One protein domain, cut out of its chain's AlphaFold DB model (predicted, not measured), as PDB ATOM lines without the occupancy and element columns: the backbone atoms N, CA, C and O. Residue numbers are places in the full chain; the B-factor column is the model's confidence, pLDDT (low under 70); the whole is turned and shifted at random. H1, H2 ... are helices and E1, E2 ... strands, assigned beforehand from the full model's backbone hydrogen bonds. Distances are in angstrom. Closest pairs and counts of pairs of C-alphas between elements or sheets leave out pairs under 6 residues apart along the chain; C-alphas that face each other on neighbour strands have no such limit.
ATOM      1  N   ALA A   7     -19.160 -47.292  21.097       92.00
ATOM      2  CA  ALA A   7     -17.808 -47.830  21.239       92.00
ATOM      3  C   ALA A   7     -16.714 -46.810  20.873       92.00
ATOM      4  O   ALA A   7     -15.687 -46.739  21.545       92.00
ATOM      5  N   GLU A   8     -16.924 -46.005  19.826       94.62
ATOM      6  CA  GLU A   8     -15.992 -44.929  19.466       94.62
ATOM      7  C   GLU A   8     -15.972 -43.828  20.534       94.62
ATOM      8  O   GLU A   8     -14.893 -43.365  20.896       94.62
ATOM      9  N   ARG A   9     -17.138 -43.462  21.086       92.69
ATOM     10  CA  ARG A   9     -17.243 -42.486  22.184       92.69
ATOM     11  C   ARG A   9     -16.543 -42.969  23.449       92.69
ATOM     12  O   ARG A   9     -15.792 -42.206  24.047       92.69
ATOM     13  N   LEU A  10     -16.729 -44.234  23.820       93.75
ATOM     14  CA  LEU A  10     -16.061 -44.836  24.972       93.75
ATOM     15  C   LEU A  10     -14.536 -44.876  24.787       93.75
ATOM     16  O   LEU A  10     -13.784 -44.567  25.708       93.75
ATOM     17  N   ALA A  11     -14.062 -45.217  23.586       94.75
ATOM     18  CA  ALA A  11     -12.634 -45.228  23.278       94.75
ATOM     19  C   ALA A  11     -12.013 -43.819  23.276       94.75
ATOM     20  O   ALA A  11     -10.847 -43.659  23.640       94.75
ATOM     21  N   GLU A  12     -12.758 -42.798  22.854       94.81
ATOM     22  CA  GLU A  12     -12.341 -41.396  22.950       94.81
ATOM     23  C   GLU A  12     -12.280 -40.937  24.408       94.81
ATOM     24  O   GLU A  12     -11.203 -40.554  24.859       94.81
ATOM     25  N   LEU A  13     -13.356 -41.139  25.173       94.31
ATOM     26  CA  LEU A  13     -13.411 -40.832  26.605       94.31
ATOM     27  C   LEU A  13     -12.253 -41.477  27.373       94.31
ATOM     28  O   LEU A  13     -11.567 -40.820  28.154       94.31
ATOM     29  N   ARG A  14     -12.002 -42.767  27.126       96.06
ATOM     30  CA  ARG A  14     -10.915 -43.495  27.781       96.06
ATOM     31  C   ARG A  14      -9.548 -42.894  27.458       96.06
ATOM     32  O   ARG A  14      -8.706 -42.835  28.344       96.06
ATOM     33  N   ARG A  15      -9.310 -42.456  26.217       95.94
ATOM     34  CA  ARG A  15      -8.038 -41.818  25.830       95.94
ATOM     35  C   ARG A  15      -7.868 -40.448  26.477       95.94
ATOM     36  O   ARG A  15      -6.769 -40.153  26.942       95.94
ATOM     37  N   ASP A  16      -8.930 -39.656  26.531       95.56
ATOM     38  CA  ASP A  16      -8.891 -38.317  27.120       95.56
ATOM     39  C   ASP A  16      -8.637 -38.392  28.630       95.56
ATOM     40  O   ASP A  16      -7.697 -37.775  29.135       95.56
ATOM     41  N   LEU A  17      -9.379 -39.247  29.341       95.94
ATOM     42  CA  LEU A  17      -9.169 -39.483  30.772       95.94
ATOM     43  C   LEU A  17      -7.778 -40.051  31.071       95.94
ATOM     44  O   LEU A  17      -7.166 -39.690  32.075       95.94
ATOM     45  N   ASP A  18      -7.251 -40.920  30.206       95.69
ATOM     46  CA  ASP A  18      -5.909 -41.476  30.364       95.69
ATOM     47  C   ASP A  18      -4.819 -40.397  30.247       95.69
ATOM     48  O   ASP A  18      -3.840 -40.412  31.008       95.69
ATOM     49  N   ALA A  19      -4.992 -39.453  29.317       95.56
ATOM     50  CA  ALA A  19      -4.100 -38.314  29.128       95.56
ATOM     51  C   ALA A  19      -4.178 -37.329  30.304       95.56
ATOM     52  O   ALA A  19      -3.138 -36.923  30.835       95.56
ATOM     53  N   ASP A  20      -5.388 -37.008  30.760       95.50
ATOM     54  CA  ASP A  20      -5.611 -36.140  31.917       95.50
ATOM     55  C   ASP A  20      -5.023 -36.744  33.193       95.50
ATOM     56  O   ASP A  20      -4.318 -36.060  33.941       95.50
ATOM     57  N   LEU A  21      -5.228 -38.046  33.411       95.44
ATOM     58  CA  LEU A  21      -4.652 -38.777  34.535       95.44
ATOM     59  C   LEU A  21      -3.118 -38.743  34.505       95.44
ATOM     60  O   LEU A  21      -2.483 -38.514  35.537       95.44
ATOM     61  N   HIS A  22      -2.511 -38.934  33.329       94.31
ATOM     62  CA  HIS A  22      -1.059 -38.841  33.173       94.31
ATOM     63  C   HIS A  22      -0.540 -37.449  33.537       94.31
ATOM     64  O   HIS A  22       0.397 -37.323  34.330       94.31
ATOM     65  N   TYR A  23      -1.165 -36.403  32.996       94.81
ATOM     66  CA  TYR A  23      -0.797 -35.028  33.307       94.81
ATOM     67  C   TYR A  23      -0.953 -34.729  34.804       94.81
ATOM     68  O   TYR A  23      -0.055 -34.157  35.424       94.81
ATOM     69  N   ALA A  24      -2.065 -35.155  35.402       95.25
ATOM     70  CA  ALA A  24      -2.363 -34.944  36.809       95.25
ATOM     71  C   ALA A  24      -1.348 -35.645  37.728       95.25
ATOM     72  O   ALA A  24      -0.919 -35.052  38.719       95.25
ATOM     73  N   LEU A  25      -0.905 -36.855  37.370       93.50
ATOM     74  CA  LEU A  25       0.147 -37.576  38.086       93.50
ATOM     75  C   LEU A  25       1.484 -36.821  38.034       93.50
ATOM     76  O   LEU A  25       2.097 -36.584  39.074       93.50
ATOM     77  N   VAL A  26       1.919 -36.399  36.840       93.81
ATOM     78  CA  VAL A  26       3.176 -35.648  36.650       93.81
ATOM     79  C   VAL A  26       3.145 -34.316  37.402       93.81
ATOM     80  O   VAL A  26       4.130 -33.924  38.026       93.81
ATOM     81  N   ALA A  27       2.001 -33.632  37.382       94.69
ATOM     82  CA  ALA A  27       1.802 -32.348  38.044       94.69
ATOM     83  C   ALA A  27       1.439 -32.461  39.538       94.69
ATOM     84  O   ALA A  27       1.090 -31.444  40.139       94.69
ATOM     85  N   GLN A  28       1.493 -33.664  40.128       93.94
ATOM     86  CA  GLN A  28       1.170 -33.933  41.539       93.94
ATOM     87  C   GLN A  28      -0.187 -33.350  41.971       93.94
ATOM     88  O   GLN A  28      -0.329 -32.740  43.031       93.94
ATOM     89  N   ARG A  29      -1.195 -33.492  41.108       96.25
ATOM     90  CA  ARG A  29      -2.557 -33.012  41.359       96.25
ATOM     91  C   ARG A  29      -3.338 -34.011  42.210       96.25
ATOM     92  O   ARG A  29      -2.955 -35.170  42.367       96.25
ATOM     93  N   CYS A  30      -4.460 -33.539  42.733       96.12
ATOM     94  CA  CYS A  30      -5.467 -34.354  43.387       96.12
ATOM     95  C   CYS A  30      -6.582 -34.736  42.412       96.12
ATOM     96  O   CYS A  30      -6.988 -33.910  41.588       96.12
ATOM     97  N   VAL A  31      -7.114 -35.945  42.566       94.62
ATOM     98  CA  VAL A  31      -8.430 -36.338  42.066       94.62
ATOM     99  C   VAL A  31      -9.477 -35.768  43.015       94.62
ATOM    100  O   VAL A  31      -9.365 -35.892  44.234       94.62
ATOM    101  N   ARG A  32     -10.491 -35.106  42.464       94.00
ATOM    102  CA  ARG A  32     -11.670 -34.651  43.201       94.00
ATOM    103  C   ARG A  32     -12.825 -35.569  42.854       94.00
ATOM    104  O   ARG A  32     -13.410 -35.448  41.775       94.00
ATOM    105  N   TRP A  33     -13.084 -36.496  43.767       92.75
ATOM    106  CA  TRP A  33     -14.152 -37.475  43.667       92.75
ATOM    107  C   TRP A  33     -15.534 -36.817  43.826       92.75
ATOM    108  O   TRP A  33     -15.644 -35.789  44.497       92.75
ATOM    109  N   PRO A  34     -16.601 -37.397  43.245       89.88
ATOM    110  CA  PRO A  34     -17.969 -36.913  43.442       89.88
ATOM    111  C   PRO A  34     -18.407 -36.986  44.911       89.88
ATOM    112  O   PRO A  34     -19.150 -36.131  45.390       89.88
ATOM    113  N   TYR A  35     -17.904 -37.996  45.624       85.19
ATOM    114  CA  TYR A  35     -18.126 -38.223  47.044       85.19
ATOM    115  C   TYR A  35     -16.779 -38.532  47.700       85.19
ATOM    116  O   TYR A  35     -16.066 -39.421  47.240       85.19
ATOM    117  N   GLY A  36     -16.443 -37.811  48.768       85.69
ATOM    118  CA  GLY A  36     -15.194 -37.993  49.509       85.69
ATOM    119  C   GLY A  36     -14.231 -36.814  49.390       85.69
ATOM    120  O   GLY A  36     -14.492 -35.829  48.696       85.69
ATOM    121  N   ASP A  37     -13.124 -36.919  50.118       90.12
ATOM    122  CA  ASP A  37     -12.090 -35.892  50.144       90.12
ATOM    123  C   ASP A  37     -11.189 -35.965  48.900       90.12
ATOM    124  O   ASP A  37     -11.009 -37.040  48.320       90.12
ATOM    125  N   PRO A  38     -10.593 -34.835  48.476       91.94
ATOM    126  CA  PRO A  38      -9.580 -34.844  47.433       91.94
ATOM    127  C   PRO A  38      -8.385 -35.717  47.822       91.94
ATOM    128  O   PRO A  38      -7.820 -35.571  48.906       91.94
ATOM    129  N   GLU A  39      -7.947 -36.548  46.890       94.44
ATOM    130  CA  GLU A  39      -6.864 -37.512  47.085       94.44
ATOM    131  C   GLU A  39      -5.752 -37.237  46.073       94.44
ATOM    132  O   GLU A  39      -6.047 -36.901  44.925       94.44
ATOM    133  N   LEU A  40      -4.471 -37.334  46.451       96.31
ATOM    134  CA  LEU A  40      -3.399 -37.207  45.455       96.31
ATOM    135  C   LEU A  40      -3.552 -38.299  44.392       96.31
ATOM    136  O   LEU A  40      -3.843 -39.441  44.712       96.31
ATOM    137  N   VAL A  41      -3.281 -37.995  43.122       95.69
ATOM    138  CA  VAL A  41      -3.410 -38.998  42.045       95.69
ATOM    139  C   VAL A  41      -2.574 -40.257  42.318       95.69
ATOM    140  O   VAL A  41      -2.994 -41.361  41.992       95.69
ATOM    141  N   ALA A  42      -1.409 -40.114  42.955       94.19
ATOM    142  CA  ALA A  42      -0.590 -41.254  43.364       94.19
ATOM    143  C   ALA A  42      -1.253 -42.118  44.457       94.19
ATOM    144  O   ALA A  42      -1.124 -43.339  44.426       94.19
ATOM    145  N   GLU A  43      -1.967 -41.493  45.397       95.50
ATOM    146  CA  GLU A  43      -2.745 -42.187  46.431       95.50
ATOM    147  C   GLU A  43      -3.944 -42.895  45.783       95.50
ATOM    148  O   GLU A  43      -4.097 -44.101  45.959       95.50
ATOM    149  N   ALA A  44      -4.668 -42.206  44.893       95.62
ATOM    150  CA  ALA A  44      -5.794 -42.766  44.145       95.62
ATOM    151  C   ALA A  44      -5.393 -43.973  43.279       95.62
ATOM    152  O   ALA A  44      -6.138 -44.947  43.178       95.62
ATOM    153  N   LEU A  45      -4.199 -43.948  42.669       95.31
ATOM    154  CA  LEU A  45      -3.650 -45.100  41.945       95.31
ATOM    155  C   LEU A  45      -3.443 -46.297  42.869       95.31
ATOM    156  O   LEU A  45      -3.782 -47.415  42.498       95.31
ATOM    157  N   TYR A  46      -2.889 -46.074  44.061       94.38
ATOM    158  CA  TYR A  46      -2.739 -47.138  45.045       94.38
ATOM    159  C   TYR A  46      -4.108 -47.655  45.509       94.38
ATOM    160  O   TYR A  46      -4.340 -48.864  45.477       94.38
ATOM    161  N   ALA A  47      -5.038 -46.760  45.854       94.62
ATOM    162  CA  ALA A  47      -6.386 -47.108  46.292       94.62
ATOM    163  C   ALA A  47      -7.149 -47.940  45.247       94.62
ATOM    164  O   ALA A  47      -7.789 -48.928  45.601       94.62
ATOM    165  N   ALA A  48      -7.004 -47.619  43.957       94.81
ATOM    166  CA  ALA A  48      -7.628 -48.358  42.856       94.81
ATOM    167  C   ALA A  48      -7.160 -49.822  42.732       94.81
ATOM    168  O   ALA A  48      -7.803 -50.621  42.049       94.81
ATOM    169  N   THR A  49      -6.042 -50.187  43.369       95.12
ATOM    170  CA  THR A  49      -5.546 -51.572  43.387       95.12
ATOM    171  C   THR A  49      -6.106 -52.411  44.532       95.12
ATOM    172  O   THR A  49      -5.977 -53.633  44.490       95.12
ATOM    173  N   ILE A  50      -6.727 -51.789  45.538       93.94
ATOM    174  CA  ILE A  50      -7.233 -52.492  46.720       93.94
ATOM    175  C   ILE A  50      -8.413 -53.383  46.325       93.94
ATOM    176  O   ILE A  50      -9.370 -52.935  45.695       93.94
ATOM    177  N   GLY A  51      -8.351 -54.654  46.715       93.25
ATOM    178  CA  GLY A  51      -9.356 -55.662  46.383       93.25
ATOM    179  C   GLY A  51      -9.199 -56.275  44.988       93.25
ATOM    180  O   GLY A  51      -9.920 -57.221  44.670       93.25
ATOM    181  N   ASP A  52      -8.253 -55.799  44.169       95.12
ATOM    182  CA  ASP A  52      -7.902 -56.421  42.892       95.12
ATOM    183  C   ASP A  52      -6.719 -57.384  43.064       95.12
ATOM    184  O   ASP A  52      -5.563 -56.981  43.211       95.12
ATOM    185  N   ALA A  53      -7.000 -58.688  43.003       95.56
ATOM    186  CA  ALA A  53      -6.012 -59.729  43.291       95.56
ATOM    187  C   ALA A  53      -4.761 -59.656  42.394       95.56
ATOM    188  O   ALA A  53      -3.654 -59.957  42.846       95.56
ATOM    189  N   GLN A  54      -4.915 -59.265  41.124       95.38
ATOM    190  CA  GLN A  54      -3.793 -59.164  40.191       95.38
ATOM    191  C   GLN A  54      -2.873 -57.993  40.556       95.38
ATOM    192  O   GLN A  54      -1.650 -58.158  40.618       95.38
ATOM    193  N   SER A  55      -3.453 -56.827  40.825       96.06
ATOM    194  CA  SER A  55      -2.717 -55.625  41.206       96.06
ATOM    195  C   SER A  55      -2.041 -55.787  42.567       96.06
ATOM    196  O   SER A  55      -0.865 -55.443  42.709       96.06
ATOM    197  N   GLU A  56      -2.720 -56.392  43.544       96.31
ATOM    198  CA  GLU A  56      -2.153 -56.686  44.866       96.31
ATOM    199  C   GLU A  56      -0.995 -57.690  44.795       96.31
ATOM    200  O   GLU A  56       0.032 -57.520  45.466       96.31
ATOM    201  N   ALA A  57      -1.110 -58.720  43.951       97.12
ATOM    202  CA  ALA A  57      -0.034 -59.681  43.731       97.12
ATOM    203  C   ALA A  57       1.196 -59.022  43.087       97.12
ATOM    204  O   ALA A  57       2.327 -59.266  43.525       97.12
ATOM    205  N   ALA A  58       0.987 -58.157  42.088       97.56
ATOM    206  CA  ALA A  58       2.053 -57.393  41.445       97.56
ATOM    207  C   ALA A  58       2.739 -56.433  42.433       97.56
ATOM    208  O   ALA A  58       3.970 -56.407  42.514       97.56
ATOM    209  N   PHE A  59       1.960 -55.718  43.252       96.88
ATOM    210  CA  PHE A  59       2.489 -54.846  44.304       96.88
ATOM    211  C   PHE A  59       3.313 -55.630  45.331       96.88
ATOM    212  O   PHE A  59       4.437 -55.263  45.670       96.88
ATOM    213  N   SER A  60       2.791 -56.769  45.783       97.31
ATOM    214  CA  SER A  60       3.477 -57.643  46.738       97.31
ATOM    215  C   SER A  60       4.790 -58.197  46.180       97.31
ATOM    216  O   SER A  60       5.748 -58.417  46.922       97.31
ATOM    217  N   LEU A  61       4.863 -58.462  44.873       98.00
ATOM    218  CA  LEU A  61       6.104 -58.867  44.214       98.00
ATOM    219  C   LEU A  61       7.126 -57.721  44.195       98.00
ATOM    220  O   LEU A  61       8.270 -57.940  44.592       98.00
ATOM    221  N   LEU A  62       6.698 -56.515  43.813       98.00
ATOM    222  CA  LEU A  62       7.516 -55.301  43.848       98.00
ATOM    223  C   LEU A  62       8.113 -55.053  45.242       98.00
ATOM    224  O   LEU A  62       9.329 -54.911  45.376       98.00
ATOM    225  N   VAL A  63       7.278 -55.048  46.286       97.69
ATOM    226  CA  VAL A  63       7.713 -54.791  47.670       97.69
ATOM    227  C   VAL A  63       8.709 -55.848  48.140       97.69
ATOM    228  O   VAL A  63       9.728 -55.510  48.740       97.69
ATOM    229  N   ARG A  64       8.469 -57.129  47.830       98.31
ATOM    230  CA  ARG A  64       9.403 -58.210  48.183       98.31
ATOM    231  C   ARG A  64      10.741 -58.083  47.460       98.31
ATOM    232  O   ARG A  64      11.772 -58.315  48.083       98.31
ATOM    233  N   ALA A  65      10.743 -57.711  46.181       98.00
ATOM    234  CA  ALA A  65      11.979 -57.484  45.435       98.00
ATOM    235  C   ALA A  65      12.793 -56.325  46.033       98.00
ATOM    236  O   ALA A  65      13.989 -56.474  46.287       98.00
ATOM    237  N   ALA A  66      12.128 -55.211  46.353       97.56
ATOM    238  CA  ALA A  66      12.760 -54.069  47.007       97.56
ATOM    239  C   ALA A  66      13.316 -54.431  48.396       97.56
ATOM    240  O   ALA A  66      14.466 -54.122  48.700       97.56
ATOM    241  N   ALA A  67      12.544 -55.148  49.219       98.00
ATOM    242  CA  ALA A  67      12.958 -55.566  50.561       98.00
ATOM    243  C   ALA A  67      14.151 -56.537  50.553       98.00
ATOM    244  O   ALA A  67      14.953 -56.540  51.484       98.00
ATOM    245  N   ARG A  68      14.293 -57.346  49.496       98.06
ATOM    246  CA  ARG A  68      15.454 -58.228  49.294       98.06
ATOM    247  C   ARG A  68      16.694 -57.497  48.771       98.06
ATOM    248  O   ARG A  68      17.733 -58.133  48.624       98.06
ATOM    249  N   GLY A  69      16.599 -56.197  48.489       96.81
ATOM    250  CA  GLY A  69      17.698 -55.423  47.916       96.81
ATOM    251  C   GLY A  69      18.030 -55.840  46.483       96.81
ATOM    252  O   GLY A  69      19.196 -55.809  46.092       96.81
ATOM    253  N   GLU A  70      17.030 -56.271  45.706       98.06
ATOM    254  CA  GLU A  70      17.228 -56.545  44.282       98.06
ATOM    255  C   GLU A  70      17.653 -55.281  43.516       98.06
ATOM    256  O   GLU A  70      17.510 -54.150  43.989       98.06
ATOM    257  N   SER A  71      18.189 -55.470  42.307       97.81
ATOM    258  CA  SER A  71      18.694 -54.356  41.502       97.81
ATOM    259  C   SER A  71      17.616 -53.297  41.236       97.81
ATOM    260  O   SER A  71      16.442 -53.621  41.033       97.81
ATOM    261  N   ALA A  72      18.028 -52.030  41.141       96.94
ATOM    262  CA  ALA A  72      17.122 -50.927  40.816       96.94
ATOM    263  C   ALA A  72      16.382 -51.140  39.480       96.94
ATOM    264  O   ALA A  72      15.233 -50.734  39.345       96.94
ATOM    265  N   VAL A  73      17.006 -51.821  38.510       97.81
ATOM    266  CA  VAL A  73      16.381 -52.166  37.221       97.81
ATOM    267  C   VAL A  73      15.259 -53.192  37.405       97.81
ATOM    268  O   VAL A  73      14.181 -53.031  36.830       97.81
ATOM    269  N   SER A  74      15.478 -54.217  38.235       97.38
ATOM    270  CA  SER A  74      14.467 -55.237  38.551       97.38
ATOM    271  C   SER A  74      13.271 -54.617  39.270       97.38
ATOM    272  O   SER A  74      12.129 -54.786  38.845       97.38
ATOM    273  N   VAL A  75      13.537 -53.833  40.320       98.12
ATOM    274  CA  VAL A  75      12.501 -53.125  41.087       98.12
ATOM    275  C   VAL A  75      11.762 -52.124  40.198       98.12
ATOM    276  O   VAL A  75      10.536 -52.077  40.216       98.12
ATOM    277  N   GLY A  76      12.485 -51.377  39.360       97.62
ATOM    278  CA  GLY A  76      11.904 -50.434  38.406       97.62
ATOM    279  C   GLY A  76      10.981 -51.108  37.391       97.62
ATOM    280  O   GLY A  76       9.892 -50.609  37.130       97.62
ATOM    281  N   THR A  77      11.366 -52.276  36.873       98.00
ATOM    282  CA  THR A  77      10.510 -53.064  35.968       98.00
ATOM    283  C   THR A  77       9.213 -53.482  36.657       98.00
ATOM    284  O   THR A  77       8.131 -53.271  36.117       98.00
ATOM    285  N   LEU A  78       9.305 -54.018  37.878       98.12
ATOM    286  CA  LEU A  78       8.128 -54.420  38.654       98.12
ATOM    287  C   LEU A  78       7.223 -53.229  38.989       98.12
ATOM    288  O   LEU A  78       6.001 -53.355  38.959       98.12
ATOM    289  N   PHE A  79       7.814 -52.065  39.258       96.81
ATOM    290  CA  PHE A  79       7.074 -50.831  39.489       96.81
ATOM    291  C   PHE A  79       6.319 -50.380  38.235       96.81
ATOM    292  O   PHE A  79       5.143 -50.029  38.320       96.81
ATOM    293  N   VAL A  80       6.949 -50.440  37.059       96.50
ATOM    294  CA  VAL A  80       6.287 -50.130  35.782       96.50
ATOM    295  C   VAL A  80       5.121 -51.084  35.511       96.50
ATOM    296  O   VAL A  80       4.049 -50.640  35.109       96.50
ATOM    297  N   GLU A  81       5.284 -52.382  35.761       96.88
ATOM    298  CA  GLU A  81       4.188 -53.339  35.568       96.88
ATOM    299  C   GLU A  81       3.034 -53.112  36.550       96.88
ATOM    300  O   GLU A  81       1.874 -53.080  36.142       96.88
ATOM    301  N   TRP A  82       3.332 -52.865  37.827       97.31
ATOM    302  CA  TRP A  82       2.297 -52.540  38.807       97.31
ATOM    303  C   TRP A  82       1.564 -51.233  38.467       97.31
ATOM    304  O   TRP A  82       0.336 -51.190  38.495       97.31
ATOM    305  N   THR A  83       2.286 -50.178  38.077       95.69
ATOM    306  CA  THR A  83       1.667 -48.888  37.718       95.69
ATOM    307  C   THR A  83       0.770 -48.976  36.487       95.69
ATOM    308  O   THR A  83      -0.246 -48.283  36.442       95.69
ATOM    309  N   LYS A  84       1.072 -49.843  35.509       95.81
ATOM    310  CA  LYS A  84       0.159 -50.112  34.382       95.81
ATOM    311  C   LYS A  84      -1.175 -50.685  34.861       95.81
ATOM    312  O   LYS A  84      -2.218 -50.230  34.398       95.81
ATOM    313  N   LEU A  85      -1.141 -51.645  35.789       96.69
ATOM    314  CA  LEU A  85      -2.347 -52.241  36.371       96.69
ATOM    315  C   LEU A  85      -3.139 -51.203  37.172       96.69
ATOM    316  O   LEU A  85      -4.317 -50.995  36.899       96.69
ATOM    317  N   ALA A  86      -2.473 -50.485  38.079       96.69
ATOM    318  CA  ALA A  86      -3.086 -49.426  38.880       96.69
ATOM    319  C   ALA A  86      -3.763 -48.355  38.011       96.69
ATOM    320  O   ALA A  86      -4.904 -47.968  38.259       96.69
ATOM    321  N   ARG A  87      -3.085 -47.916  36.942       96.31
ATOM    322  CA  ARG A  87      -3.623 -46.938  35.991       96.31
ATOM    323  C   ARG A  87      -4.836 -47.476  35.246       96.31
ATOM    324  O   ARG A  87      -5.804 -46.742  35.101       96.31
ATOM    325  N   ALA A  88      -4.802 -48.730  34.795       96.06
ATOM    326  CA  ALA A  88      -5.946 -49.346  34.130       96.06
ATOM    327  C   ALA A  88      -7.169 -49.405  35.057       96.06
ATOM    328  O   ALA A  88      -8.247 -48.996  34.642       96.06
ATOM    329  N   ARG A  89      -6.982 -49.818  36.319       96.19
ATOM    330  CA  ARG A  89      -8.055 -49.877  37.324       96.19
ATOM    331  C   ARG A  89      -8.649 -48.506  37.620       96.19
ATOM    332  O   ARG A  89      -9.862 -48.345  37.562       96.19
ATOM    333  N   LEU A  90      -7.798 -47.513  37.880       96.56
ATOM    334  CA  LEU A  90      -8.253 -46.149  38.131       96.56
ATOM    335  C   LEU A  90      -8.993 -45.579  36.914       96.56
ATOM    336  O   LEU A  90     -10.034 -44.949  37.068       96.56
ATOM    337  N   LEU A  91      -8.485 -45.822  35.705       96.50
ATOM    338  CA  LEU A  91      -9.117 -45.367  34.471       96.50
ATOM    339  C   LEU A  91     -10.493 -46.005  34.256       96.50
ATOM    340  O   LEU A  91     -11.412 -45.292  33.867       96.50
ATOM    341  N   ASP A  92     -10.647 -47.301  34.536       95.81
ATOM    342  CA  ASP A  92     -11.949 -47.973  34.469       95.81
ATOM    343  C   ASP A  92     -12.952 -47.293  35.426       95.81
ATOM    344  O   ASP A  92     -14.044 -46.926  35.002       95.81
ATOM    345  N   THR A  93     -12.550 -46.990  36.667       95.19
ATOM    346  CA  THR A  93     -13.396 -46.253  37.630       95.19
ATOM    347  C   THR A  93     -13.763 -44.846  37.147       95.19
ATOM    348  O   THR A  93     -14.902 -44.409  37.300       95.19
ATOM    349  N   LEU A  94     -12.815 -44.106  36.566       95.75
ATOM    350  CA  LEU A  94     -13.077 -42.759  36.044       95.75
ATOM    351  C   LEU A  94     -14.054 -42.782  34.863       95.75
ATOM    352  O   LEU A  94     -14.903 -41.894  34.752       95.75
ATOM    353  N   VAL A  95     -13.928 -43.784  33.991       95.81
ATOM    354  CA  VAL A  95     -14.840 -44.005  32.867       95.81
ATOM    355  C   VAL A  95     -16.241 -44.312  33.385       95.81
ATOM    356  O   VAL A  95     -17.160 -43.586  33.018       95.81
ATOM    357  N   GLU A  96     -16.390 -45.283  34.293       95.12
ATOM    358  CA  GLU A  96     -17.680 -45.653  34.897       95.12
ATOM    359  C   GLU A  96     -18.384 -44.435  35.513       95.12
ATOM    360  O   GLU A  96     -19.528 -44.132  35.180       95.12
ATOM    361  N   LEU A  97     -17.669 -43.658  36.333       94.56
ATOM    362  CA  LEU A  97     -18.212 -42.438  36.938       94.56
ATOM    363  C   LEU A  97     -18.654 -41.412  35.888       94.56
ATOM    364  O   LEU A  97     -19.684 -40.761  36.053       94.56
ATOM    365  N   THR A  98     -17.880 -41.251  34.815       93.06
ATOM    366  CA  THR A  98     -18.207 -40.289  33.757       93.06
ATOM    367  C   THR A  98     -19.414 -40.746  32.936       93.06
ATOM    368  O   THR A  98     -20.262 -39.920  32.596       93.06
ATOM    369  N   GLU A  99     -19.531 -42.046  32.649       93.88
ATOM    370  CA  GLU A  99     -20.704 -42.635  31.988       93.88
ATOM    371  C   GLU A  99     -21.972 -42.495  32.847       93.88
ATOM    372  O   GLU A  99     -23.038 -42.181  32.313       93.88
ATOM    373  N   ASP A 100     -21.843 -42.577  34.176       93.12
ATOM    374  CA  ASP A 100     -22.912 -42.310  35.152       93.12
ATOM    375  C   ASP A 100     -23.240 -40.809  35.327       93.12
ATOM    376  O   ASP A 100     -24.036 -40.414  36.190       93.12
ATOM    377  N   GLY A 101     -22.617 -39.934  34.531       90.88
ATOM    378  CA  GLY A 101     -22.810 -38.484  34.581       90.88
ATOM    379  C   GLY A 101     -22.206 -37.815  35.819       90.88
ATOM    380  O   GLY A 101     -22.502 -36.648  36.095       90.88
ATOM    381  N   GLN A 102     -21.367 -38.526  36.577       92.50
ATOM    382  CA  GLN A 102     -20.647 -37.963  37.709       92.50
ATOM    383  C   GLN A 102     -19.446 -37.156  37.222       92.50
ATOM    384  O   GLN A 102     -18.729 -37.529  36.294       92.50
TER     385      GLN A 102
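What this domain is: This is residues 7 to 102 of the 110 residues of the protein "Putative N-acetyltransferase YedL" of Bordetella pertussis 2356847 (UniProt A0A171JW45). The long helix H4 is a spine; H3 folds back along its first part as a hairpin, short H2 packs crosswise on it, and H1 crosses it near its other end. 96 residues are printed, mostly helix, in the order H1, E1, H2, H3, H4. The whole is only just compact, close to loose: radius of gyration of the C-alphas 14.7 A, spans 45 by 31 by 26 A.

Where its parts are: Find C-alpha 7 at (-17.808, -47.830, 21.239); from there H1 runs 28.7 A to residue 26. E1 is residues 30 to 32, H2 41 to 47, H3 53 to 67, 20.7 A. H4, residues 72 to 99, runs 39.7 A to C-alpha 99 at (-20.704, -42.635, 31.988).

How they stand to each other: Start at the hub, H4. H3 touches its residues 74 to 86 at a shallow tilt of 28 degrees, opposite ways; the closest C-alphas, Leu 62 and Leu 78, are 5.3 A apart. H2 touches H4 about perpendicular, at 89 degrees, closest at C-alphas Leu 45 and Ala 86, 5.3 A. H1 touches H4 with residues 13 to 21 alone, at a steep tilt of 51 degrees, closest at C-alphas Arg 14 and Val 95, 6.4 A. E1 pairs with no named strand. In H1, H2, H3 and H4 every O i to N i+4 pair is within hydrogen-bond range.

The domain as a whole: The farthest C-alphas, Gly 69 and Gly 101, are 45.9 A apart. The printed part has no cut and no long link; no printed residue is under 70 in pLDDT.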